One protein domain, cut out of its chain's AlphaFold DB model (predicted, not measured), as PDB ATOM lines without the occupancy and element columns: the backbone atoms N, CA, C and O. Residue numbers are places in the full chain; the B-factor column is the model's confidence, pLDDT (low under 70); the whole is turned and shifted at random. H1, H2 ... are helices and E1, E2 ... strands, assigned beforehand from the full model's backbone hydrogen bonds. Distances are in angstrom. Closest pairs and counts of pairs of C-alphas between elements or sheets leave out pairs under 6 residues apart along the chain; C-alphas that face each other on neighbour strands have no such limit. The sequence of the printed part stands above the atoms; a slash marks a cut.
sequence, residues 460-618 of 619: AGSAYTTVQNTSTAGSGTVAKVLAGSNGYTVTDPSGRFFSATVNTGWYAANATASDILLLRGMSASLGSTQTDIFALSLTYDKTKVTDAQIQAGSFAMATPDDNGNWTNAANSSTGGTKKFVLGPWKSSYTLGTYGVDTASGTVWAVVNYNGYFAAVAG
ATOM      1  N   ALA A 460      26.319  -9.960 -34.024       96.19
ATOM      2  CA  ALA A 460      27.115 -10.635 -35.047       96.19
ATOM      3  C   ALA A 460      26.376 -10.669 -36.400       96.19
ATOM      4  O   ALA A 460      25.166 -10.891 -36.461       96.19
ATOM      5  N   GLY A 461      27.093 -10.378 -37.483       96.38
ATOM      6  CA  GLY A 461      26.565 -10.278 -38.846       96.38
ATOM      7  C   GLY A 461      25.738  -9.020 -39.149       96.38
ATOM      8  O   GLY A 461      25.407  -8.782 -40.308       96.38
ATOM      9  N   SER A 462      25.402  -8.192 -38.153       98.12
ATOM     10  CA  SER A 462      24.571  -6.996 -38.356       98.12
ATOM     11  C   SER A 462      25.382  -5.787 -38.825       98.12
ATOM     12  O   SER A 462      26.568  -5.651 -38.523       98.12
ATOM     13  N   ALA A 463      24.731  -4.882 -39.558       98.06
ATOM     14  CA  ALA A 463      25.357  -3.670 -40.080       98.06
ATOM     15  C   ALA A 463      25.619  -2.625 -38.982       98.06
ATOM     16  O   ALA A 463      24.786  -2.401 -38.105       98.06
ATOM     17  N   TYR A 464      26.740  -1.910 -39.097       98.50
ATOM     18  CA  TYR A 464      27.080  -0.779 -38.227       98.50
ATOM     19  C   TYR A 464      26.334   0.514 -38.585       98.50
ATOM     20  O   TYR A 464      26.508   1.523 -37.912       98.50
ATOM     21  N   THR A 465      25.486   0.517 -39.616       98.31
ATOM     22  CA  THR A 465      24.791   1.721 -40.112       98.31
ATOM     23  C   THR A 465      23.800   2.340 -39.124       98.31
ATOM     24  O   THR A 465      23.331   3.456 -39.333       98.31
ATOM     25  N   THR A 466      23.502   1.649 -38.025       97.75
ATOM     26  CA  THR A 466      22.744   2.185 -36.886       97.75
ATOM     27  C   THR A 466      23.560   3.159 -36.030       97.75
ATOM     28  O   THR A 466      22.979   3.938 -35.273       97.75
ATOM     29  N   VAL A 467      24.893   3.148 -36.148       98.56
ATOM     30  CA  VAL A 467      25.805   4.008 -35.389       98.56
ATOM     31  C   VAL A 467      25.806   5.411 -35.995       98.56
ATOM     32  O   VAL A 467      26.482   5.693 -36.989       98.56
ATOM     33  N   GLN A 468      25.059   6.310 -35.360       98.31
ATOM     34  CA  GLN A 468      25.091   7.743 -35.636       98.31
ATOM     35  C   GLN A 468      24.990   8.547 -34.346       98.31
ATOM     36  O   GLN A 468      24.230   8.198 -33.445       98.31
ATOM     37  N   ASN A 469      25.719   9.653 -34.252       98.25
ATOM     38  CA  ASN A 469      25.669  10.497 -33.066       98.25
ATOM     39  C   ASN A 469      26.000  11.950 -33.407       98.25
ATOM     40  O   ASN A 469      26.786  12.215 -34.315       98.25
ATOM     41  N   THR A 470      25.402  12.879 -32.668       98.25
ATOM     42  CA  THR A 470      25.635  14.317 -32.812       98.25
ATOM     43  C   THR A 470      26.347  14.817 -31.569       98.25
ATOM     44  O   THR A 470      25.900  14.554 -30.452       98.25
ATOM     45  N   SER A 471      27.448  15.527 -31.771       97.62
ATOM     46  CA  SER A 471      28.244  16.124 -30.710       97.62
ATOM     47  C   SER A 471      27.432  17.125 -29.897       97.62
ATOM     48  O   SER A 471      26.787  18.018 -30.445       97.62
ATOM     49  N   THR A 472      27.531  17.008 -28.577       94.62
ATOM     50  CA  THR A 472      27.082  18.026 -27.616       94.62
ATOM     51  C   THR A 472      28.253  18.792 -27.000       94.62
ATOM     52  O   THR A 472      28.043  19.670 -26.168       94.62
ATOM     53  N   ALA A 473      29.492  18.473 -27.395       89.75
ATOM     54  CA  ALA A 473      30.699  19.074 -26.835       89.75
ATOM     55  C   ALA A 473      31.047  20.436 -27.459       89.75
ATOM     56  O   ALA A 473      31.863  21.165 -26.901       89.75
ATOM     57  N   GLY A 474      30.465  20.780 -28.612       89.38
ATOM     58  CA  GLY A 474      30.845  21.982 -29.347       89.38
ATOM     59  C   GLY A 474      29.943  22.291 -30.536       89.38
ATOM     60  O   GLY A 474      28.771  22.620 -30.374       89.38
ATOM     61  N   SER A 475      30.518  22.226 -31.735       85.81
ATOM     62  CA  SER A 475      29.933  22.717 -32.993       85.81
ATOM     63  C   SER A 475      28.719  21.933 -33.511       85.81
ATOM     64  O   SER A 475      28.114  22.336 -34.504       85.81
ATOM     65  N   GLY A 476      28.355  20.818 -32.872       95.19
ATOM     66  CA  GLY A 476      27.241  19.978 -33.319       95.19
ATOM     67  C   GLY A 476      27.622  19.046 -34.470       95.19
ATOM     68  O   GLY A 476      26.771  18.689 -35.286       95.19
ATOM     69  N   THR A 477      28.899  18.658 -34.560       98.38
ATOM     70  CA  THR A 477      29.375  17.664 -35.531       98.38
ATOM     71  C   THR A 477      28.534  16.390 -35.481       98.38
ATOM     72  O   THR A 477      28.279  15.846 -34.412       98.38
ATOM     73  N   VAL A 478      28.135  15.887 -36.645       98.62
ATOM     74  CA  VAL A 478      27.384  14.639 -36.792       98.62
ATOM     75  C   VAL A 478      28.319  13.566 -37.330       98.62
ATOM     76  O   VAL A 478      28.882  13.736 -38.410       98.62
ATOM     77  N   ALA A 479      28.444  12.458 -36.601       98.69
ATOM     78  CA  ALA A 479      29.129  11.248 -37.040       98.69
ATOM     79  C   ALA A 479      28.139  10.187 -37.518       98.69
ATOM     80  O   ALA A 479      27.110   9.970 -36.870       98.69
ATOM     81  N   LYS A 480      28.471   9.490 -38.611       98.69
ATOM     82  CA  LYS A 480      27.709   8.332 -39.103       98.69
ATOM     83  C   LYS A 480      28.629   7.243 -39.633       98.69
ATOM     84  O   LYS A 480      29.523   7.525 -40.429       98.69
ATOM     85  N   VAL A 481      28.356   5.996 -39.267       98.81
ATOM     86  CA  VAL A 481      28.900   4.851 -39.999       98.81
ATOM     87  C   VAL A 481      28.006   4.597 -41.214       98.81
ATOM     88  O   VAL A 481      26.824   4.298 -41.083       98.81
ATOM     89  N   LEU A 482      28.557   4.768 -42.411       98.69
ATOM     90  CA  LEU A 482      27.845   4.656 -43.686       98.69
ATOM     91  C   LEU A 482      27.743   3.209 -44.184       98.69
ATOM     92  O   LEU A 482      26.808   2.871 -44.907       98.69
ATOM     93  N   ALA A 483      28.708   2.363 -43.818       98.56
ATOM     94  CA  ALA A 483      28.771   0.951 -44.187       98.56
ATOM     95  C   ALA A 483      29.711   0.174 -43.261       98.56
ATOM     96  O   ALA A 483      30.503   0.773 -42.538       98.56
ATOM     97  N   GLY A 484      29.649  -1.155 -43.346       97.81
ATOM     98  CA  GLY A 484      30.388  -2.093 -42.502       97.81
ATOM     99  C   GLY A 484      29.434  -2.935 -41.657       97.81
ATOM    100  O   GLY A 484      28.282  -2.556 -41.432       97.81
ATOM    101  N   SER A 485      29.909  -4.082 -41.191       97.31
ATOM    102  CA  SER A 485      29.141  -5.016 -40.366       97.31
ATOM    103  C   SER A 485      30.013  -5.613 -39.278       97.31
ATOM    104  O   SER A 485      31.216  -5.763 -39.474       97.31
ATOM    105  N   ASN A 486      29.399  -5.993 -38.161       96.69
ATOM    106  CA  ASN A 486      30.068  -6.769 -37.129       96.69
ATOM    107  C   ASN A 486      30.370  -8.177 -37.659       96.69
ATOM    108  O   ASN A 486      29.469  -9.006 -37.771       96.69
ATOM    109  N   GLY A 487      31.631  -8.435 -37.991       94.81
ATOM    110  CA  GLY A 487      32.105  -9.676 -38.592       94.81
ATOM    111  C   GLY A 487      32.351 -10.813 -37.605       94.81
ATOM    112  O   GLY A 487      32.963 -11.807 -37.991       94.81
ATOM    113  N   TYR A 488      31.924 -10.707 -36.340       92.31
ATOM    114  CA  TYR A 488      32.122 -11.794 -35.378       92.31
ATOM    115  C   TYR A 488      31.486 -13.100 -35.855       92.31
ATOM    116  O   TYR A 488      30.290 -13.181 -36.119       92.31
ATOM    117  N   THR A 489      32.309 -14.143 -35.897       90.25
ATOM    118  CA  THR A 489      31.911 -15.520 -36.220       90.25
ATOM    119  C   THR A 489      32.136 -16.483 -35.059       90.25
ATOM    120  O   THR A 489      31.686 -17.625 -35.116       90.25
ATOM    121  N   VAL A 490      32.836 -16.039 -34.013       89.81
ATOM    122  CA  VAL A 490      33.149 -16.848 -32.834       89.81
ATOM    123  C   VAL A 490      32.025 -16.775 -31.807       89.81
ATOM    124  O   VAL A 490      31.402 -15.725 -31.622       89.81
ATOM    125  N   THR A 491      31.798 -17.892 -31.126       93.81
ATOM    126  CA  THR A 491      30.877 -18.008 -29.995       93.81
ATOM    127  C   THR A 491      31.649 -18.247 -28.704       93.81
ATOM    128  O   THR A 491      32.810 -18.659 -28.732       93.81
ATOM    129  N   ASP A 492      30.996 -18.022 -27.569       93.88
ATOM    130  CA  ASP A 492      31.461 -18.573 -26.298       93.88
ATOM    131  C   ASP A 492      31.328 -20.123 -26.286       93.88
ATOM    132  O   ASP A 492      30.735 -20.708 -27.207       93.88
ATOM    133  N   PRO A 493      31.860 -20.822 -25.265       93.00
ATOM    134  CA  PRO A 493      31.712 -22.274 -25.123       93.00
ATOM    135  C   PRO A 493      30.269 -22.782 -24.991       93.00
ATOM    136  O   PRO A 493      30.031 -23.970 -25.205       93.00
ATOM    137  N   SER A 494      29.310 -21.909 -24.664       91.56
ATOM    138  CA  SER A 494      27.877 -22.240 -24.613       91.56
ATOM    139  C   SER A 494      27.154 -22.023 -25.954       91.56
ATOM    140  O   SER A 494      25.958 -22.285 -26.065       91.56
ATOM    141  N   GLY A 495      27.869 -21.573 -26.994       93.44
ATOM    142  CA  GLY A 495      27.342 -21.370 -28.346       93.44
ATOM    143  C   GLY A 495      26.708 -19.996 -28.597       93.44
ATOM    144  O   GLY A 495      26.060 -19.807 -29.626       93.44
ATOM    145  N   ARG A 496      26.883 -19.018 -27.702       94.62
ATOM    146  CA  ARG A 496      26.338 -17.659 -27.852       94.62
ATOM    147  C   ARG A 496      27.288 -16.764 -28.642       94.62
ATOM    148  O   ARG A 496      28.486 -16.719 -28.374       94.62
ATOM    149  N   PHE A 497      26.746 -16.008 -29.597       94.88
ATOM    150  CA  PHE A 497      27.513 -15.026 -30.365       94.88
ATOM    151  C   PHE A 497      27.796 -13.757 -29.561       94.88
ATOM    152  O   PHE A 497      26.956 -13.273 -28.801       94.88
ATOM    153  N   PHE A 498      28.960 -13.166 -29.814       96.06
ATOM    154  CA  PHE A 498      29.310 -11.857 -29.278       96.06
ATOM    155  C   PHE A 498      28.659 -10.725 -30.085       96.06
ATOM    156  O   PHE A 498      28.511 -10.796 -31.306       96.06
ATOM    157  N   SER A 499      28.318  -9.637 -29.402       96.75
ATOM    158  CA  SER A 499      27.874  -8.377 -30.001       96.75
ATOM    159  C   SER A 499      28.958  -7.311 -29.875       96.75
ATOM    160  O   SER A 499      29.653  -7.217 -28.864       96.75
ATOM    161  N   ALA A 500      29.098  -6.461 -30.889       96.88
ATOM    162  CA  ALA A 500      29.921  -5.269 -30.790       96.88
ATOM    163  C   ALA A 500      29.183  -4.213 -29.958       96.88
ATOM    164  O   ALA A 500      28.032  -3.873 -30.236       96.88
ATOM    165  N   THR A 501      29.849  -3.687 -28.933       96.88
ATOM    166  CA  THR A 501      29.335  -2.601 -28.092       96.88
ATOM    167  C   THR A 501      30.031  -1.315 -28.510       96.88
ATOM    168  O   THR A 501      31.044  -0.926 -27.921       96.88
ATOM    169  N   VAL A 502      29.527  -0.700 -29.576       98.19
ATOM    170  CA  VAL A 502      30.125   0.486 -30.191       98.19
ATOM    171  C   VAL A 502      29.794   1.705 -29.341       98.19
ATOM    172  O   VAL A 502      28.632   1.941 -29.032       98.19
ATOM    173  N   ASN A 503      30.801   2.471 -28.938       98.12
ATOM    174  CA  ASN A 503      30.611   3.655 -28.104       98.12
ATOM    175  C   ASN A 503      31.208   4.883 -28.789       98.12
ATOM    176  O   ASN A 503      32.339   4.837 -29.278       98.12
ATOM    177  N   THR A 504      30.451   5.979 -28.776       98.19
ATOM    178  CA  THR A 504      30.923   7.302 -29.193       98.19
ATOM    179  C   THR A 504      31.319   8.161 -27.986       98.19
ATOM    180  O   THR A 504      31.050   7.836 -26.825       98.19
ATOM    181  N   GLY A 505      31.992   9.271 -28.256       97.31
ATOM    182  CA  GLY A 505      32.379  10.305 -27.304       97.31
ATOM    183  C   GLY A 505      32.855  11.528 -28.065       97.31
ATOM    184  O   GLY A 505      33.215  11.400 -29.235       97.31
ATOM    185  N   TRP A 506      32.847  12.691 -27.422       97.31
ATOM    186  CA  TRP A 506      33.162  13.940 -28.107       97.31
ATOM    187  C   TRP A 506      34.074  14.835 -27.287       97.31
ATOM    188  O   TRP A 506      33.792  15.144 -26.129       97.31
ATOM    189  N   TYR A 507      35.117  15.334 -27.937       95.56
ATOM    190  CA  TYR A 507      35.865  16.494 -27.474       95.56
ATOM    191  C   TYR A 507      35.507  17.679 -28.368       95.56
ATOM    192  O   TYR A 507      35.306  17.516 -29.574       95.56
ATOM    193  N   ALA A 508      35.426  18.871 -27.783       94.25
ATOM    194  CA  ALA A 508      35.216  20.092 -28.549       94.25
ATOM    195  C   ALA A 508      36.327  20.272 -29.596       94.25
ATOM    196  O   ALA A 508      37.473  19.871 -29.369       94.25
ATOM    197  N   ALA A 509      35.989  20.887 -30.730       92.56
ATOM    198  CA  ALA A 509      36.958  21.184 -31.779       92.56
ATOM    199  C   ALA A 509      38.191  21.935 -31.235       92.56
ATOM    200  O   ALA A 509      38.060  22.961 -30.565       92.56
ATOM    201  N   ASN A 510      39.391  21.461 -31.581       87.56
ATOM    202  CA  ASN A 510      40.658  22.102 -31.230       87.56
ATOM    203  C   ASN A 510      41.582  22.106 -32.450       87.56
ATOM    204  O   ASN A 510      42.105  21.064 -32.832       87.56
ATOM    205  N   ALA A 511      41.727  23.271 -33.089       87.81
ATOM    206  CA  ALA A 511      42.398  23.427 -34.387       87.81
ATOM    207  C   ALA A 511      41.830  22.534 -35.518       87.81
ATOM    208  O   ALA A 511      42.432  22.401 -36.581       87.81
ATOM    209  N   THR A 512      40.643  21.961 -35.311       95.12
ATOM    210  CA  THR A 512      39.923  21.099 -36.251       95.12
ATOM    211  C   THR A 512      38.679  21.805 -36.806       95.12
ATOM    212  O   THR A 512      38.113  22.721 -36.190       95.12
ATOM    213  N   ALA A 513      38.233  21.373 -37.987       97.06
ATOM    214  CA  ALA A 513      37.003  21.842 -38.629       97.06
ATOM    215  C   ALA A 513      35.745  21.117 -38.117       97.06
ATOM    216  O   ALA A 513      34.634  21.465 -38.502       97.06
ATOM    217  N   SER A 514      35.899  20.123 -37.247       97.88
ATOM    218  CA  SER A 514      34.811  19.428 -36.556       97.88
ATOM    219  C   SER A 514      35.167  19.231 -35.085       97.88
ATOM    220  O   SER A 514      36.340  19.315 -34.714       97.88
ATOM    221  N   ASP A 515      34.186  18.899 -34.256       97.56
ATOM    222  CA  ASP A 515      34.453  18.273 -32.963       97.56
ATOM    223  C   ASP A 515      35.170  16.925 -33.184       97.56
ATOM    224  O   ASP A 515      35.101  16.334 -34.270       97.56
ATOM    225  N   ILE A 516      35.893  16.455 -32.168       97.56
ATOM    226  CA  ILE A 516      36.689  15.229 -32.242       97.56
ATOM    227  C   ILE A 516      35.839  14.071 -31.724       97.56
ATOM    228  O   ILE A 516      35.518  14.008 -30.535       97.56
ATOM    229  N   LEU A 517      35.497  13.146 -32.615       98.19
ATOM    230  CA  LEU A 517      34.818  11.902 -32.280       98.19
ATOM    231  C   LEU A 517      35.814  10.925 -31.657       98.19
ATOM    232  O   LEU A 517      36.847  10.645 -32.251       98.19
ATOM    233  N   LEU A 518      35.467  10.322 -30.526       97.50
ATOM    234  CA  LEU A 518      36.094   9.104 -30.022       97.50
ATOM    235  C   LEU A 518      35.173   7.915 -30.308       97.50
ATOM    236  O   LEU A 518      34.092   7.823 -29.730       97.50
ATOM    237  N   LEU A 519      35.599   7.011 -31.189       97.81
ATOM    238  CA  LEU A 519      34.854   5.821 -31.602       97.81
ATOM    239  C   LEU A 519      35.593   4.555 -31.163       97.81
ATOM    240  O   LEU A 519      36.786   4.405 -31.425       97.81
ATOM    241  N   ARG A 520      34.886   3.634 -30.503       95.94
ATOM    242  CA  ARG A 520      35.470   2.396 -29.961       95.94
ATOM    243  C   ARG A 520      34.481   1.235 -29.926       95.94
ATOM    244  O   ARG A 520      33.275   1.448 -30.013       95.94
ATOM    245  N   GLY A 521      34.988   0.022 -29.690       94.62
ATOM    246  CA  GLY A 521      34.174  -1.176 -29.436       94.62
ATOM    247  C   GLY A 521      33.907  -2.062 -30.656       94.62
ATOM    248  O   GLY A 521      33.073  -2.961 -30.570       94.62
ATOM    249  N   MET A 522      34.613  -1.827 -31.768       95.38
ATOM    250  CA  MET A 522      34.468  -2.579 -33.025       95.38
ATOM    251  C   MET A 522      35.631  -3.547 -33.313       95.38
ATOM    252  O   MET A 522      35.786  -4.007 -34.442       95.38
ATOM    253  N   SER A 523      36.511  -3.815 -32.339       93.06
ATOM    254  CA  SER A 523      37.696  -4.662 -32.553       93.06
ATOM    255  C   SER A 523      37.317  -6.073 -33.004       93.06
ATOM    256  O   SER A 523      36.561  -6.755 -32.312       93.06
ATOM    257  N   ALA A 524      37.904  -6.535 -34.111       90.06
ATOM    258  CA  ALA A 524      37.539  -7.784 -34.787       90.06
ATOM    259  C   ALA A 524      37.667  -9.029 -33.888       90.06
ATOM    260  O   ALA A 524      36.888  -9.974 -33.987       90.06
ATOM    261  N   SER A 525      38.627  -9.024 -32.966       90.56
ATOM    262  CA  SER A 525      38.861 -10.102 -32.004       90.56
ATOM    263  C   SER A 525      39.631  -9.585 -30.787       90.56
ATOM    264  O   SER A 525      40.128  -8.455 -30.782       90.56
ATOM    265  N   LEU A 526      39.719 -10.405 -29.736       92.00
ATOM    266  CA  LEU A 526      40.622 -10.132 -28.617       92.00
ATOM    267  C   LEU A 526      42.082 -10.139 -29.090       92.00
ATOM    268  O   LEU A 526      42.500 -10.996 -29.865       92.00
ATOM    269  N   GLY A 527      42.852  -9.169 -28.612       93.06
ATOM    270  CA  GLY A 527      44.239  -8.908 -28.987       93.06
ATOM    271  C   GLY A 527      44.400  -8.133 -30.297       93.06
ATOM    272  O   GLY A 527      45.520  -7.759 -30.631       93.06
ATOM    273  N   SER A 528      43.314  -7.866 -31.034       91.75
ATOM    274  CA  SER A 528      43.376  -7.126 -32.295       91.75
ATOM    275  C   SER A 528      43.273  -5.617 -32.081       91.75
ATOM    276  O   SER A 528      42.383  -5.123 -31.384       91.75
ATOM    277  N   THR A 529      44.140  -4.869 -32.761       89.50
ATOM    278  CA  THR A 529      44.009  -3.415 -32.951       89.50
ATOM    279  C   THR A 529      43.117  -3.054 -34.145       89.50
ATOM    280  O   THR A 529      42.697  -1.905 -34.265       89.50
ATOM    281  N   GLN A 530      42.798  -4.026 -35.006       94.62
ATOM    282  CA  GLN A 530      41.973  -3.856 -36.201       94.62
ATOM    283  C   GLN A 530      40.491  -4.131 -35.923       94.62
ATOM    284  O   GLN A 530      40.134  -4.972 -35.089       94.62
ATOM    285  N   THR A 531      39.633  -3.459 -36.683       96.75
ATOM    286  CA  THR A 531      38.192  -3.710 -36.802       96.75
ATOM    287  C   THR A 531      37.886  -4.367 -38.147       96.75
ATOM    288  O   THR A 531      38.745  -4.434 -39.027       96.75
ATOM    289  N   ASP A 532      36.637  -4.779 -38.352       96.56
ATOM    290  CA  ASP A 532      36.120  -4.958 -39.713       96.56
ATOM    291  C   ASP A 532      36.190  -3.637 -40.497       96.56
ATOM    292  O   ASP A 532      36.235  -2.553 -39.907       96.56
ATOM    293  N   ILE A 533      36.185  -3.712 -41.831       98.06
ATOM    294  CA  ILE A 533      36.173  -2.519 -42.687       98.06
ATOM    295  C   ILE A 533      34.831  -1.797 -42.537       98.06
ATOM    296  O   ILE A 533      33.764  -2.399 -42.678       98.06
ATOM    297  N   PHE A 534      34.888  -0.486 -42.325       98.62
ATOM    298  CA  PHE A 534      33.714   0.375 -42.271       98.62
ATOM    299  C   PHE A 534      33.980   1.722 -42.941       98.62
ATOM    300  O   PHE A 534      35.123   2.141 -43.119       98.62
ATOM    301  N   ALA A 535      32.906   2.404 -43.330       98.75
ATOM    302  CA  ALA A 535      32.965   3.766 -43.847       98.75
ATOM    303  C   ALA A 535      32.423   4.728 -42.789       98.75
ATOM    304  O   ALA A 535      31.288   4.566 -42.347       98.75
ATOM    305  N   LEU A 536      33.211   5.723 -42.397       98.88
ATOM    306  CA  LEU A 536      32.844   6.736 -41.407       98.88
ATOM    307  C   LEU A 536      32.689   8.092 -42.088       98.88
ATOM    308  O   LEU A 536      33.486   8.430 -42.963       98.88
ATOM    309  N   SER A 537      31.708   8.887 -41.664       98.81
ATOM    310  CA  SER A 537      31.573  10.290 -42.054       98.81
ATOM    311  C   SER A 537      31.426  11.225 -40.860       98.81
ATOM    312  O   SER A 537      30.902  10.840 -39.814       98.81
ATOM    313  N   LEU A 538      31.893  12.463 -41.044       98.81
ATOM    314  CA  LEU A 538      31.742  13.585 -40.119       98.81
ATOM    315  C   LEU A 538      31.262  14.818 -40.888       98.81
ATOM    316  O   LEU A 538      31.785  15.108 -41.967       98.81
ATOM    317  N   THR A 539      30.313  15.574 -40.335       98.75
ATOM    318  CA  THR A 539      30.078  16.951 -40.799       98.75
ATOM    319  C   THR A 539      31.227  17.865 -40.371       98.75
ATOM    320  O   THR A 539      31.921  17.592 -39.392       98.75
ATOM    321  N   TYR A 540      31.441  18.958 -41.098       98.19
ATOM    322  CA  TYR A 540      32.460  19.949 -40.751       98.19
ATOM    323  C   TYR A 540      31.961  21.384 -40.934       98.19
ATOM    324  O   TYR A 540      31.034  21.661 -41.698       98.19
ATOM    325  N   ASP A 541      32.611  22.305 -40.233       96.94
ATOM    326  CA  ASP A 541      32.438  23.744 -40.371       96.94
ATOM    327  C   ASP A 541      33.126  24.232 -41.651       96.94
ATOM    328  O   ASP A 541      34.356  24.319 -41.739       96.94
ATOM    329  N   LYS A 542      32.312  24.562 -42.658       95.56
ATOM    330  CA  LYS A 542      32.779  25.030 -43.969       95.56
ATOM    331  C   LYS A 542      33.582  26.331 -43.891       95.56
ATOM    332  O   LYS A 542      34.349  26.606 -44.801       95.56
ATOM    333  N   THR A 543      33.442  27.120 -42.823       94.50
ATOM    334  CA  THR A 543      34.173  28.390 -42.669       94.50
ATOM    335  C   THR A 543      35.640  28.194 -42.279       94.50
ATOM    336  O   THR A 543      36.441  29.116 -42.413       94.50
ATOM    337  N   LYS A 544      36.013  26.989 -41.831       94.56
ATOM    338  CA  LYS A 544      37.369  26.649 -41.375       94.56
ATOM    339  C   LYS A 544      38.242  25.998 -42.447       94.56
ATOM    340  O   LYS A 544      39.358  25.578 -42.150       94.56
ATOM    341  N   VAL A 545      37.745  25.886 -43.674       95.62
ATOM    342  CA  VAL A 545      38.441  25.226 -44.779       95.62
ATOM    343  C   VAL A 545      38.265  26.015 -46.072       95.62
ATOM    344  O   VAL A 545      37.223  26.612 -46.318       95.62
ATOM    345  N   THR A 546      39.303  26.022 -46.904       95.69
ATOM    346  CA  THR A 546      39.292  26.668 -48.221       95.69
ATOM    347  C   THR A 546      39.050  25.659 -49.344       95.69
ATOM    348  O   THR A 546      39.459  24.498 -49.255       95.69
ATOM    349  N   ASP A 547      38.475  26.115 -50.459       94.62
ATOM    350  CA  ASP A 547      38.284  25.279 -51.654       94.62
ATOM    351  C   ASP A 547      39.605  24.709 -52.188       94.62
ATOM    352  O   ASP A 547      39.642  23.576 -52.663       94.62
ATOM    353  N   ALA A 548      40.703  25.465 -52.072       94.75
ATOM    354  CA  ALA A 548      42.031  25.010 -52.470       94.75
ATOM    355  C   ALA A 548      42.495  23.808 -51.632       94.75
ATOM    356  O   ALA A 548      43.008  22.836 -52.185       94.75
ATOM    357  N   GLN A 549      42.266  23.835 -50.314       95.19
ATOM    358  CA  GLN A 549      42.614  22.718 -49.433       95.19
ATOM    359  C   GLN A 549      41.802  21.461 -49.756       95.19
ATOM    360  O   GLN A 549      42.361  20.361 -49.755       95.19
ATOM    361  N   ILE A 550      40.512  21.630 -50.069       95.12
ATOM    362  CA  ILE A 550      39.612  20.545 -50.478       95.12
ATOM    363  C   ILE A 550      40.062  19.951 -51.817       95.12
ATOM    364  O   ILE A 550      40.239  18.741 -51.918       95.12
ATOM    365  N   GLN A 551      40.286  20.783 -52.838       93.06
ATOM    366  CA  GLN A 551      40.686  20.325 -54.174       93.06
ATOM    367  C   GLN A 551      42.057  19.641 -54.174       93.06
ATOM    368  O   GLN A 551      42.259  18.678 -54.911       93.06
ATOM    369  N   ALA A 552      42.977  20.095 -53.320       90.44
ATOM    370  CA  ALA A 552      44.291  19.484 -53.153       90.44
ATOM    371  C   ALA A 552      44.263  18.149 -52.379       90.44
ATOM    372  O   ALA A 552      45.300  17.502 -52.263       90.44
ATOM    373  N   GLY A 553      43.120  17.743 -51.809       90.12
ATOM    374  CA  GLY A 553      43.023  16.563 -50.940       90.12
ATOM    375  C   GLY A 553      43.718  16.724 -49.582       90.12
ATOM    376  O   GLY A 553      43.834  15.755 -48.840       90.12
ATOM    377  N   SER A 554      44.151  17.945 -49.254       93.25
ATOM    378  CA  SER A 554      44.813  18.306 -47.990       93.25
ATOM    379  C   SER A 554      43.830  18.574 -46.844       93.25
ATOM    380  O   SER A 554      44.242  18.926 -45.746       93.25
ATOM    381  N   PHE A 555      42.524  18.449 -47.088       97.56
ATOM    382  CA  PHE A 555      41.479  18.450 -46.067       97.56
ATOM    383  C   PHE A 555      40.781  17.093 -46.068       97.56
ATOM    384  O   PHE A 555      40.247  16.670 -47.095       97.56
ATOM    385  N   ALA A 556      40.790  16.405 -44.931       97.62
ATOM    386  CA  ALA A 556      40.274  15.048 -44.831       97.62
ATOM    387  C   ALA A 556      39.778  14.726 -43.419       97.62
ATOM    388  O   ALA A 556      39.990  15.474 -42.462       97.62
ATOM    389  N   MET A 557      39.144  13.561 -43.289       98.31
ATOM    390  CA  MET A 557      39.045  12.898 -41.995       98.31
ATOM    391  C   MET A 557      40.449  12.493 -41.534       98.31
ATOM    392  O   MET A 557      41.203  11.887 -42.299       98.31
ATOM    393  N   ALA A 558      40.784  12.813 -40.293       97.75
ATOM    394  CA  ALA A 558      42.089  12.589 -39.695       97.75
ATOM    395  C   ALA A 558      41.979  11.835 -38.368       97.75
ATOM    396  O   ALA A 558      40.945  11.890 -37.704       97.75
ATOM    397  N   THR A 559      43.072  11.177 -37.988       97.06
ATOM    398  CA  THR A 559      43.301  10.521 -36.692       97.06
ATOM    399  C   THR A 559      44.659  10.962 -36.137       97.06
ATOM    400  O   THR A 559      45.512  11.375 -36.927       97.06
ATOM    401  N   PRO A 560      44.912  10.882 -34.822       94.62
ATOM    402  CA  PRO A 560      46.256  11.036 -34.282       94.62
ATOM    403  C   PRO A 560      47.175   9.890 -34.736       94.62
ATOM    404  O   PRO A 560      46.739   8.737 -34.793       94.62
ATOM    405  N   ASP A 561      48.429  10.210 -35.048       92.06
ATOM    406  CA  ASP A 561      49.529   9.259 -35.208       92.06
ATOM    407  C   ASP A 561      50.179   8.913 -33.852       92.06
ATOM    408  O   ASP A 561      49.792   9.435 -32.802       92.06
ATOM    409  N   ASP A 562      51.200   8.051 -33.867       88.25
ATOM    410  CA  ASP A 562      51.928   7.633 -32.658       88.25
ATOM    411  C   ASP A 562      52.666   8.790 -31.953       88.25
ATOM    412  O   ASP A 562      52.991   8.692 -30.770       88.25
ATOM    413  N   ASN A 563      52.905   9.902 -32.656       88.06
ATOM    414  CA  ASN A 563      53.502  11.118 -32.103       88.06
ATOM    415  C   ASN A 563      52.440  12.109 -31.584       88.06
ATOM    416  O   ASN A 563      52.789  13.177 -31.077       88.06
ATOM    417  N   GLY A 564      51.151  11.781 -31.711       87.69
ATOM    418  CA  GLY A 564      50.032  12.631 -31.317       87.69
ATOM    419  C   GLY A 564      49.705  13.752 -32.308       87.69
ATOM    420  O   GLY A 564      48.996  14.690 -31.937       87.69
ATOM    421  N   ASN A 565      50.197  13.685 -33.547       92.44
ATOM    422  CA  ASN A 565      49.862  14.625 -34.616       92.44
ATOM    423  C   ASN A 565      48.687  14.120 -35.449       92.44
ATOM    424  O   ASN A 565      48.550  12.922 -35.677       92.44
ATOM    425  N   TRP A 566      47.868  15.027 -35.975       95.19
ATOM    426  CA  TRP A 566      46.854  14.654 -36.956       95.19
ATOM    427  C   TRP A 566      47.492  14.151 -38.253       95.19
ATOM    428  O   TRP A 566      48.352  14.804 -38.840       95.19
ATOM    429  N   THR A 567      47.007  13.009 -38.727       95.62
ATOM    430  CA  THR A 567      47.337  12.404 -40.015       95.62
ATOM    431  C   THR A 567      46.050  11.963 -40.700       95.62
ATOM    432  O   THR A 567      45.058  11.661 -40.033       95.62
ATOM    433  N   ASN A 568      46.025  11.924 -42.031       97.06
ATOM    434  CA  ASN A 568      44.865  11.428 -42.770       97.06
ATOM    435  C   ASN A 568      44.457  10.030 -42.270       97.06
ATOM    436  O   ASN A 568      45.285   9.125 -42.207       97.06
ATOM    437  N   ALA A 569      43.174   9.836 -41.959       97.62
ATOM    438  CA  ALA A 569      42.663   8.609 -41.355       97.62
ATOM    439  C   ALA A 569      42.926   7.351 -42.205       97.62
ATOM    440  O   ALA A 569      43.070   6.255 -41.661       97.62
ATOM    441  N   ALA A 570      43.042   7.489 -43.527       96.81
ATOM    442  CA  ALA A 570      43.408   6.381 -44.404       96.81
ATOM    443  C   ALA A 570      44.840   5.866 -44.156       96.81
ATOM    444  O   ALA A 570      45.104   4.696 -44.414       96.81
ATOM    445  N   ASN A 571      45.749   6.700 -43.632       95.38
ATOM    446  CA  ASN A 571      47.146   6.330 -43.373       95.38
ATOM    447  C   ASN A 571      47.290   5.323 -42.219       95.38
ATOM    448  O   ASN A 571      48.233   4.540 -42.222       95.38
ATOM    449  N   SER A 572      46.370   5.333 -41.251       95.50
ATOM    450  CA  SER A 572      46.421   4.448 -40.075       95.50
ATOM    451  C   SER A 572      45.673   3.127 -40.280       95.50
ATOM    452  O   SER A 572      45.602   2.299 -39.374       95.50
ATOM    453  N   SER A 573      45.096   2.921 -41.468       95.88
ATOM    454  CA  SER A 573      44.445   1.657 -41.817       95.88
ATOM    455  C   SER A 573      45.493   0.582 -42.112       95.88
ATOM    456  O   SER A 573      46.513   0.850 -42.744       95.88
ATOM    457  N   THR A 574      45.238  -0.659 -41.695       95.00
ATOM    458  CA  THR A 574      46.111  -1.789 -42.046       95.00
ATOM    459  C   THR A 574      45.702  -2.338 -43.411       95.00
ATOM    460  O   THR A 574      44.659  -2.980 -43.535       95.00
ATOM    461  N   GLY A 575      46.521  -2.081 -44.434       95.12
ATOM    462  CA  GLY A 575      46.244  -2.443 -45.828       95.12
ATOM    463  C   GLY A 575      45.387  -1.412 -46.577       95.12
ATOM    464  O   GLY A 575      45.142  -0.307 -46.098       95.12
ATOM    465  N   GLY A 576      44.927  -1.781 -47.777       95.00
ATOM    466  CA  GLY A 576      44.190  -0.882 -48.672       95.00
ATOM    467  C   GLY A 576      45.089   0.061 -49.479       95.00
ATOM    468  O   GLY A 576      46.313   0.039 -49.360       95.00
ATOM    469  N   THR A 577      44.467   0.889 -50.323       95.12
ATOM    470  CA  THR A 577      45.175   1.852 -51.180       95.12
ATOM    471  C   THR A 577      44.597   3.237 -50.965       95.12
ATOM    472  O   THR A 577      43.406   3.461 -51.185       95.12
ATOM    473  N   LYS A 578      45.452   4.185 -50.568       95.75
ATOM    474  CA  LYS A 578      45.046   5.574 -50.354       95.75
ATOM    475  C   LYS A 578      44.534   6.185 -51.657       95.75
ATOM    476  O   LYS A 578      45.263   6.254 -52.646       95.75
ATOM    477  N   LYS A 579      43.288   6.658 -51.650       97.06
ATOM    478  CA  LYS A 579      42.659   7.291 -52.814       97.06
ATOM    479  C   LYS A 579      41.735   8.423 -52.385       97.06
ATOM    480  O   LYS A 579      40.771   8.184 -51.666       97.06
ATOM    481  N   PHE A 580      42.018   9.631 -52.865       97.94
ATOM    482  CA  PHE A 580      41.153  10.787 -52.655       97.94
ATOM    483  C   PHE A 580      39.987  10.802 -53.648       97.94
ATOM    484  O   PHE A 580      40.157  10.475 -54.827       97.94
ATOM    485  N   VAL A 581      38.814  11.215 -53.174       98.25
ATOM    486  CA  VAL A 581      37.614  11.443 -53.975       98.25
ATOM    487  C   VAL A 581      36.980  12.772 -53.574       98.25
ATOM    488  O   VAL A 581      36.612  12.978 -52.419       98.25
ATOM    489  N   LEU A 582      36.775  13.655 -54.550       97.88
ATOM    490  CA  LEU A 582      35.927  14.830 -54.380       97.88
ATOM    491  C   LEU A 582      34.480  14.448 -54.720       97.88
ATOM    492  O   LEU A 582      34.142  14.269 -55.890       97.88
ATOM    493  N   GLY A 583      33.644  14.263 -53.700       97.88
ATOM    494  CA  GLY A 583      32.251  13.848 -53.846       97.88
ATOM    495  C   GLY A 583      31.746  12.934 -52.723       97.88
ATOM    496  O   GLY A 583      32.481  12.626 -51.778       97.88
ATOM    497  N   PRO A 584      30.482  12.485 -52.819       98.12
ATOM    498  CA  PRO A 584      29.870  11.613 -51.824       98.12
ATOM    499  C   PRO A 584      30.510  10.222 -51.808       98.12
ATOM    500  O   PRO A 584      31.003   9.727 -52.827       98.12
ATOM    501  N   TRP A 585      30.444   9.569 -50.648       98.44
ATOM    502  CA  TRP A 585      30.823   8.166 -50.504       98.44
ATOM    503  C   TRP A 585      29.954   7.254 -51.389       98.44
ATOM    504  O   TRP A 585      28.766   7.509 -51.600       98.44
ATOM    505  N   LYS A 586      30.546   6.159 -51.881       98.31
ATOM    506  CA  LYS A 586      29.875   5.091 -52.635       98.31
ATOM    507  C   LYS A 586      30.288   3.732 -52.081       98.31
ATOM    508  O   LYS A 586      31.453   3.532 -51.747       98.31
ATOM    509  N   SER A 587      29.365   2.773 -52.081       97.19
ATOM    510  CA  SER A 587      29.594   1.414 -51.565       97.19
ATOM    511  C   SER A 587      30.688   0.624 -52.287       97.19
ATOM    512  O   SER A 587      31.209  -0.334 -51.728       97.19
ATOM    513  N   SER A 588      31.072   1.026 -53.502       97.12
ATOM    514  CA  SER A 588      32.185   0.426 -54.247       97.12
ATOM    515  C   SER A 588      33.569   0.919 -53.812       97.12
ATOM    516  O   SER A 588      34.576   0.425 -54.318       97.12
ATOM    517  N   TYR A 589      33.650   1.906 -52.916       98.38
ATOM    518  CA  TYR A 589      34.922   2.422 -52.422       98.38
ATOM    519  C   TYR A 589      35.544   1.478 -51.396       98.38
ATOM    520  O   TYR A 589      34.910   1.066 -50.428       98.38
ATOM    521  N   THR A 590      36.810   1.143 -51.626       98.00
ATOM    522  CA  THR A 590      37.568   0.165 -50.844       98.00
ATOM    523  C   THR A 590      38.355   0.831 -49.717       98.00
ATOM    524  O   THR A 590      38.536   2.053 -49.716       98.00
ATOM    525  N   LEU A 591      38.870   0.020 -48.787       98.50
ATOM    526  CA  LEU A 591      39.758   0.448 -47.700       98.50
ATOM    527  C   LEU A 591      40.859   1.401 -48.197       98.50
ATOM    528  O   LEU A 591      41.504   1.134 -49.215       98.50
ATOM    529  N   GLY A 592      41.045   2.513 -47.482       98.12
ATOM    530  CA  GLY A 592      41.984   3.582 -47.835       98.12
ATOM    531  C   GLY A 592      41.395   4.679 -48.734       98.12
ATOM    532  O   GLY A 592      42.019   5.728 -48.915       98.12
ATOM    533  N   THR A 593      40.186   4.494 -49.274       98.56
ATOM    534  CA  THR A 593      39.488   5.573 -49.986       98.56
ATOM    535  C   THR A 593      38.932   6.585 -48.984       98.56
ATOM    536  O   THR A 593      38.294   6.209 -48.002       98.56
ATOM    537  N   TYR A 594      39.135   7.870 -49.251       98.62
ATOM    538  CA  TYR A 594      38.633   8.980 -48.445       98.62
ATOM    539  C   TYR A 594      38.166  10.119 -49.346       98.62
ATOM    540  O   TYR A 594      38.562  10.204 -50.513       98.62
ATOM    541  N   GLY A 595      37.334  11.007 -48.817       98.31
ATOM    542  CA  GLY A 595      36.808  12.096 -49.618       98.31
ATOM    543  C   GLY A 595      36.118  13.202 -48.847       98.31
ATOM    544  O   GLY A 595      35.920  13.133 -47.633       98.31
ATOM    545  N   VAL A 596      35.760  14.235 -49.606       98.69
ATOM    546  CA  VAL A 596      35.012  15.403 -49.139       98.69
ATOM    547  C   VAL A 596      33.796  15.571 -50.037       98.69
ATOM    548  O   VAL A 596      33.929  15.723 -51.251       98.69
ATOM    549  N   ASP A 597      32.611  15.569 -49.440       98.25
ATOM    550  CA  ASP A 597      31.364  15.916 -50.108       98.25
ATOM    551  C   ASP A 597      30.980  17.353 -49.738       98.25
ATOM    552  O   ASP A 597      30.475  17.636 -48.648       98.25
ATOM    553  N   THR A 598      31.252  18.286 -50.648       97.12
ATOM    554  CA  THR A 598      30.994  19.719 -50.448       97.12
ATOM    555  C   THR A 598      29.504  20.060 -50.454       97.12
ATOM    556  O   THR A 598      29.104  21.037 -49.809       97.12
ATOM    557  N   ALA A 599      28.673  19.238 -51.109       96.81
ATOM    558  CA  ALA A 599      27.230  19.428 -51.149       96.81
ATOM    559  C   ALA A 599      26.625  19.176 -49.763       96.81
ATOM    560  O   ALA A 599      25.970  20.058 -49.206       96.81
ATOM    561  N   SER A 600      26.929  18.023 -49.159       96.12
ATOM    562  CA  SER A 600      26.458  17.688 -47.807       96.12
ATOM    563  C   SER A 600      27.290  18.314 -46.682       96.12
ATOM    564  O   SER A 600      26.832  18.362 -45.544       96.12
ATOM    565  N   GLY A 601      28.490  18.826 -46.978       97.69
ATOM    566  CA  GLY A 601      29.403  19.352 -45.961       97.69
ATOM    567  C   GLY A 601      29.974  18.256 -45.067       97.69
ATOM    568  O   GLY A 601      30.031  18.427 -43.850       97.69
ATOM    569  N   THR A 602      30.365  17.125 -45.661       98.56
ATOM    570  CA  THR A 602      30.932  15.987 -44.927       98.56
ATOM    571  C   THR A 602      32.316  15.591 -45.425       98.56
ATOM    572  O   THR A 602      32.630  15.711 -46.610       98.56
ATOM    573  N   VAL A 603      33.147  15.105 -44.507       98.75
ATOM    574  CA  VAL A 603      34.343  14.314 -44.818       98.75
ATOM    575  C   VAL A 603      34.047  12.852 -44.520       98.75
ATOM    576  O   VAL A 603      33.294  12.551 -43.591       98.75
ATOM    577  N   TRP A 604      34.629  11.937 -45.287       98.81
ATOM    578  CA  TRP A 604      34.451  10.503 -45.071       98.81
ATOM    579  C   TRP A 604      35.723   9.711 -45.370       98.81
ATOM    580  O   TRP A 604      36.556  10.130 -46.176       98.81
ATOM    581  N   ALA A 605      35.869   8.553 -44.728       98.81
ATOM    582  CA  ALA A 605      36.963   7.615 -44.966       98.81
ATOM    583  C   ALA A 605      36.503   6.163 -44.784       98.81
ATOM    584  O   ALA A 605      35.660   5.872 -43.935       98.81
ATOM    585  N   VAL A 606      37.067   5.254 -45.582       98.81
ATOM    586  CA  VAL A 606      36.921   3.802 -45.418       98.81
ATOM    587  C   VAL A 606      38.139   3.280 -44.657       98.81
ATOM    588  O   VAL A 606      39.253   3.339 -45.183       98.81
ATOM    589  N   VAL A 607      37.929   2.794 -43.431       98.69
ATOM    590  CA  VAL A 607      38.973   2.461 -42.442       98.69
ATOM    591  C   VAL A 607      38.695   1.119 -41.745       98.69
ATOM    592  O   VAL A 607      37.619   0.540 -41.904       98.69
ATOM    593  N   ASN A 608      39.670   0.608 -40.986       97.81
ATOM    594  CA  ASN A 608      39.570  -0.648 -40.229       97.81
ATOM    595  C   ASN A 608      40.188  -0.568 -38.816       97.81
ATOM    596  O   ASN A 608      40.854  -1.501 -38.363       97.81
ATOM    597  N   TYR A 609      39.986   0.551 -38.114       97.56
ATOM    598  CA  TYR A 609      40.448   0.739 -36.736       97.56
ATOM    599  C   TYR A 609      39.494   1.631 -35.919       97.56
ATOM    600  O   TYR A 609      38.728   2.425 -36.464       97.56
ATOM    601  N   ASN A 610      39.557   1.494 -34.592       95.88
ATOM    602  CA  ASN A 610      38.916   2.396 -33.627       95.88
ATOM    603  C   ASN A 610      39.858   3.562 -33.293       95.88
ATOM    604  O   ASN A 610      41.072   3.380 -33.323       95.88
ATOM    605  N   GLY A 611      39.342   4.715 -32.869       95.50
ATOM    606  CA  GLY A 611      40.215   5.821 -32.482       95.50
ATOM    607  C   GLY A 611      39.521   7.168 -32.366       95.50
ATOM    608  O   GLY A 611      38.310   7.253 -32.147       95.50
ATOM    609  N   TYR A 612      40.328   8.215 -32.505       97.00
ATOM    610  CA  TYR A 612      39.864   9.594 -32.564       97.00
ATOM    611  C   TYR A 612      39.744  10.030 -34.021       97.00
ATOM    612  O   TYR A 612      40.656   9.790 -34.806       97.00
ATOM    613  N   PHE A 613      38.655  10.706 -34.369       98.25
ATOM    614  CA  PHE A 613      38.395  11.168 -35.724       98.25
ATOM    615  C   PHE A 613      37.943  12.624 -35.726       98.25
ATOM    616  O   PHE A 613      37.061  13.007 -34.960       98.25
ATOM    617  N   ALA A 614      38.517  13.429 -36.613       98.12
ATOM    618  CA  ALA A 614      38.104  14.812 -36.830       98.12
ATOM    619  C   ALA A 614      38.284  15.219 -38.297       98.12
ATOM    620  O   ALA A 614      39.043  14.592 -39.033       98.12
ATOM    621  N   ALA A 615      37.609  16.280 -38.729       98.19
ATOM    622  CA  ALA A 615      37.874  16.932 -40.007       98.19
ATOM    623  C   ALA A 615      39.030  17.931 -39.842       98.19
ATOM    624  O   ALA A 615      38.926  18.872 -39.049       98.19
ATOM    625  N   VAL A 616      40.134  17.732 -40.565       97.25
ATOM    626  CA  VAL A 616      41.382  18.492 -40.373       97.25
ATOM    627  C   VAL A 616      41.962  18.917 -41.715       97.25
ATOM    628  O   VAL A 616      41.930  18.161 -42.685       97.25
ATOM    629  N   ALA A 617      42.473  20.148 -41.772       94.62
ATOM    630  CA  ALA A 617      43.194  20.687 -42.920       94.62
ATOM    631  C   ALA A 617      44.714  20.558 -42.720       94.62
ATOM    632  O   ALA A 617      45.203  20.689 -41.602       94.62
ATOM    633  N   GLY A 618      45.453  20.359 -43.811       88.88
ATOM    634  CA  GLY A 618      46.907  20.188 -43.828       88.88
ATOM    635  C   GLY A 618      47.408  18.762 -43.557       88.88
ATOM    636  O   GLY A 618      48.534  18.632 -43.084       88.88
TER     637      GLY A 618
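AT A GLANCE: This is residues 460 to 618 of the 619 residues of the protein "Metallophosphoesterase" of Geobacter sp. Red96 (UniProt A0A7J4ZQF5). Two twisted sheets lie face to face as a sandwich, six strands over four, their strands crossed at 42 degrees. A long loop around Ser 494 reaches out at one end of the long axis, and the small helix H1 lies at the other. The printed part has 159 residues, mostly strand by class, with under half in named elements: E1 E2 E3 E4 E5 H1 E6 E7 H2 E8 E9 E10 E11. The larger sheet, E1 E2 E5 E10 E9 E8, is mixed; the smaller, E4 E11 E6 E7, is antiparallel. The whole is compact, radius of gyration of the C-alphas 15.5 A, yet elongated, spanning 56 by 32 by 32 A.

HOW THE PARTS SIT: Start at edge strand E1, residues 468 to 470, in a hairpin with E2, residues 478 to 483; N 469 and O 479, 3.0 A apart, are within hydrogen-bond range, as are the N and O pairs below. Next comes E5, residues 530 to 539, antiparallel to E2 with N 482 and O 535 at 2.7 A; it bends by 82 degrees at residue 533. Its antiparallel neighbour E10, residues 602 to 609, has O 605 2.9 A from N 536, and forms a hairpin with E9, residues 593 to 597, N 595 and O 604 at 2.9 A. Edge strand E8, residues 579 to 582, is parallel to E9, N 581 and O 594 at 2.9 A. In the second sheet, E4, residues 516 to 519, is antiparallel to E11, residues 611 to 617, N 517 and O 613 at 2.8 A. E6, residues 555 to 560, is antiparallel to E11, N 558 and O 614 at 2.8 A, and forms a hairpin with E7, residues 566 to 568, N 559 and O 567 at 2.9 A. Across the sandwich, the closest C-alphas of E6 and E10 are Met 557 and Val 603, 5.7 A apart. E3, residues 500 to 503, pairs with no named strand. H1, residues 547 to 551, only grazes both sheets; its O i to N i+4 pair is within range. H2, residues 569 to 572, too short for such a pair, is on both sheets at a height of 6.0 A over each.

IN THESE COORDINATES: Find C-alpha 468 at (25.091, 7.743, -35.636), where E1 begins. E5 runs 24.4 A from C-alpha 530 at (41.973, -3.856, -36.201). E10 measures 19.8 A; E11, 18.4 A, ends at C-alpha 617, (43.194, 20.687, -42.920).

THE WHOLE: The C-alphas farthest apart, Ser 494 and Ala 548, are 56.6 A apart. The links E2 to E3 and E3 to E4 are long. The printed part has no cut, and no printed residue is under 70 in pLDDT.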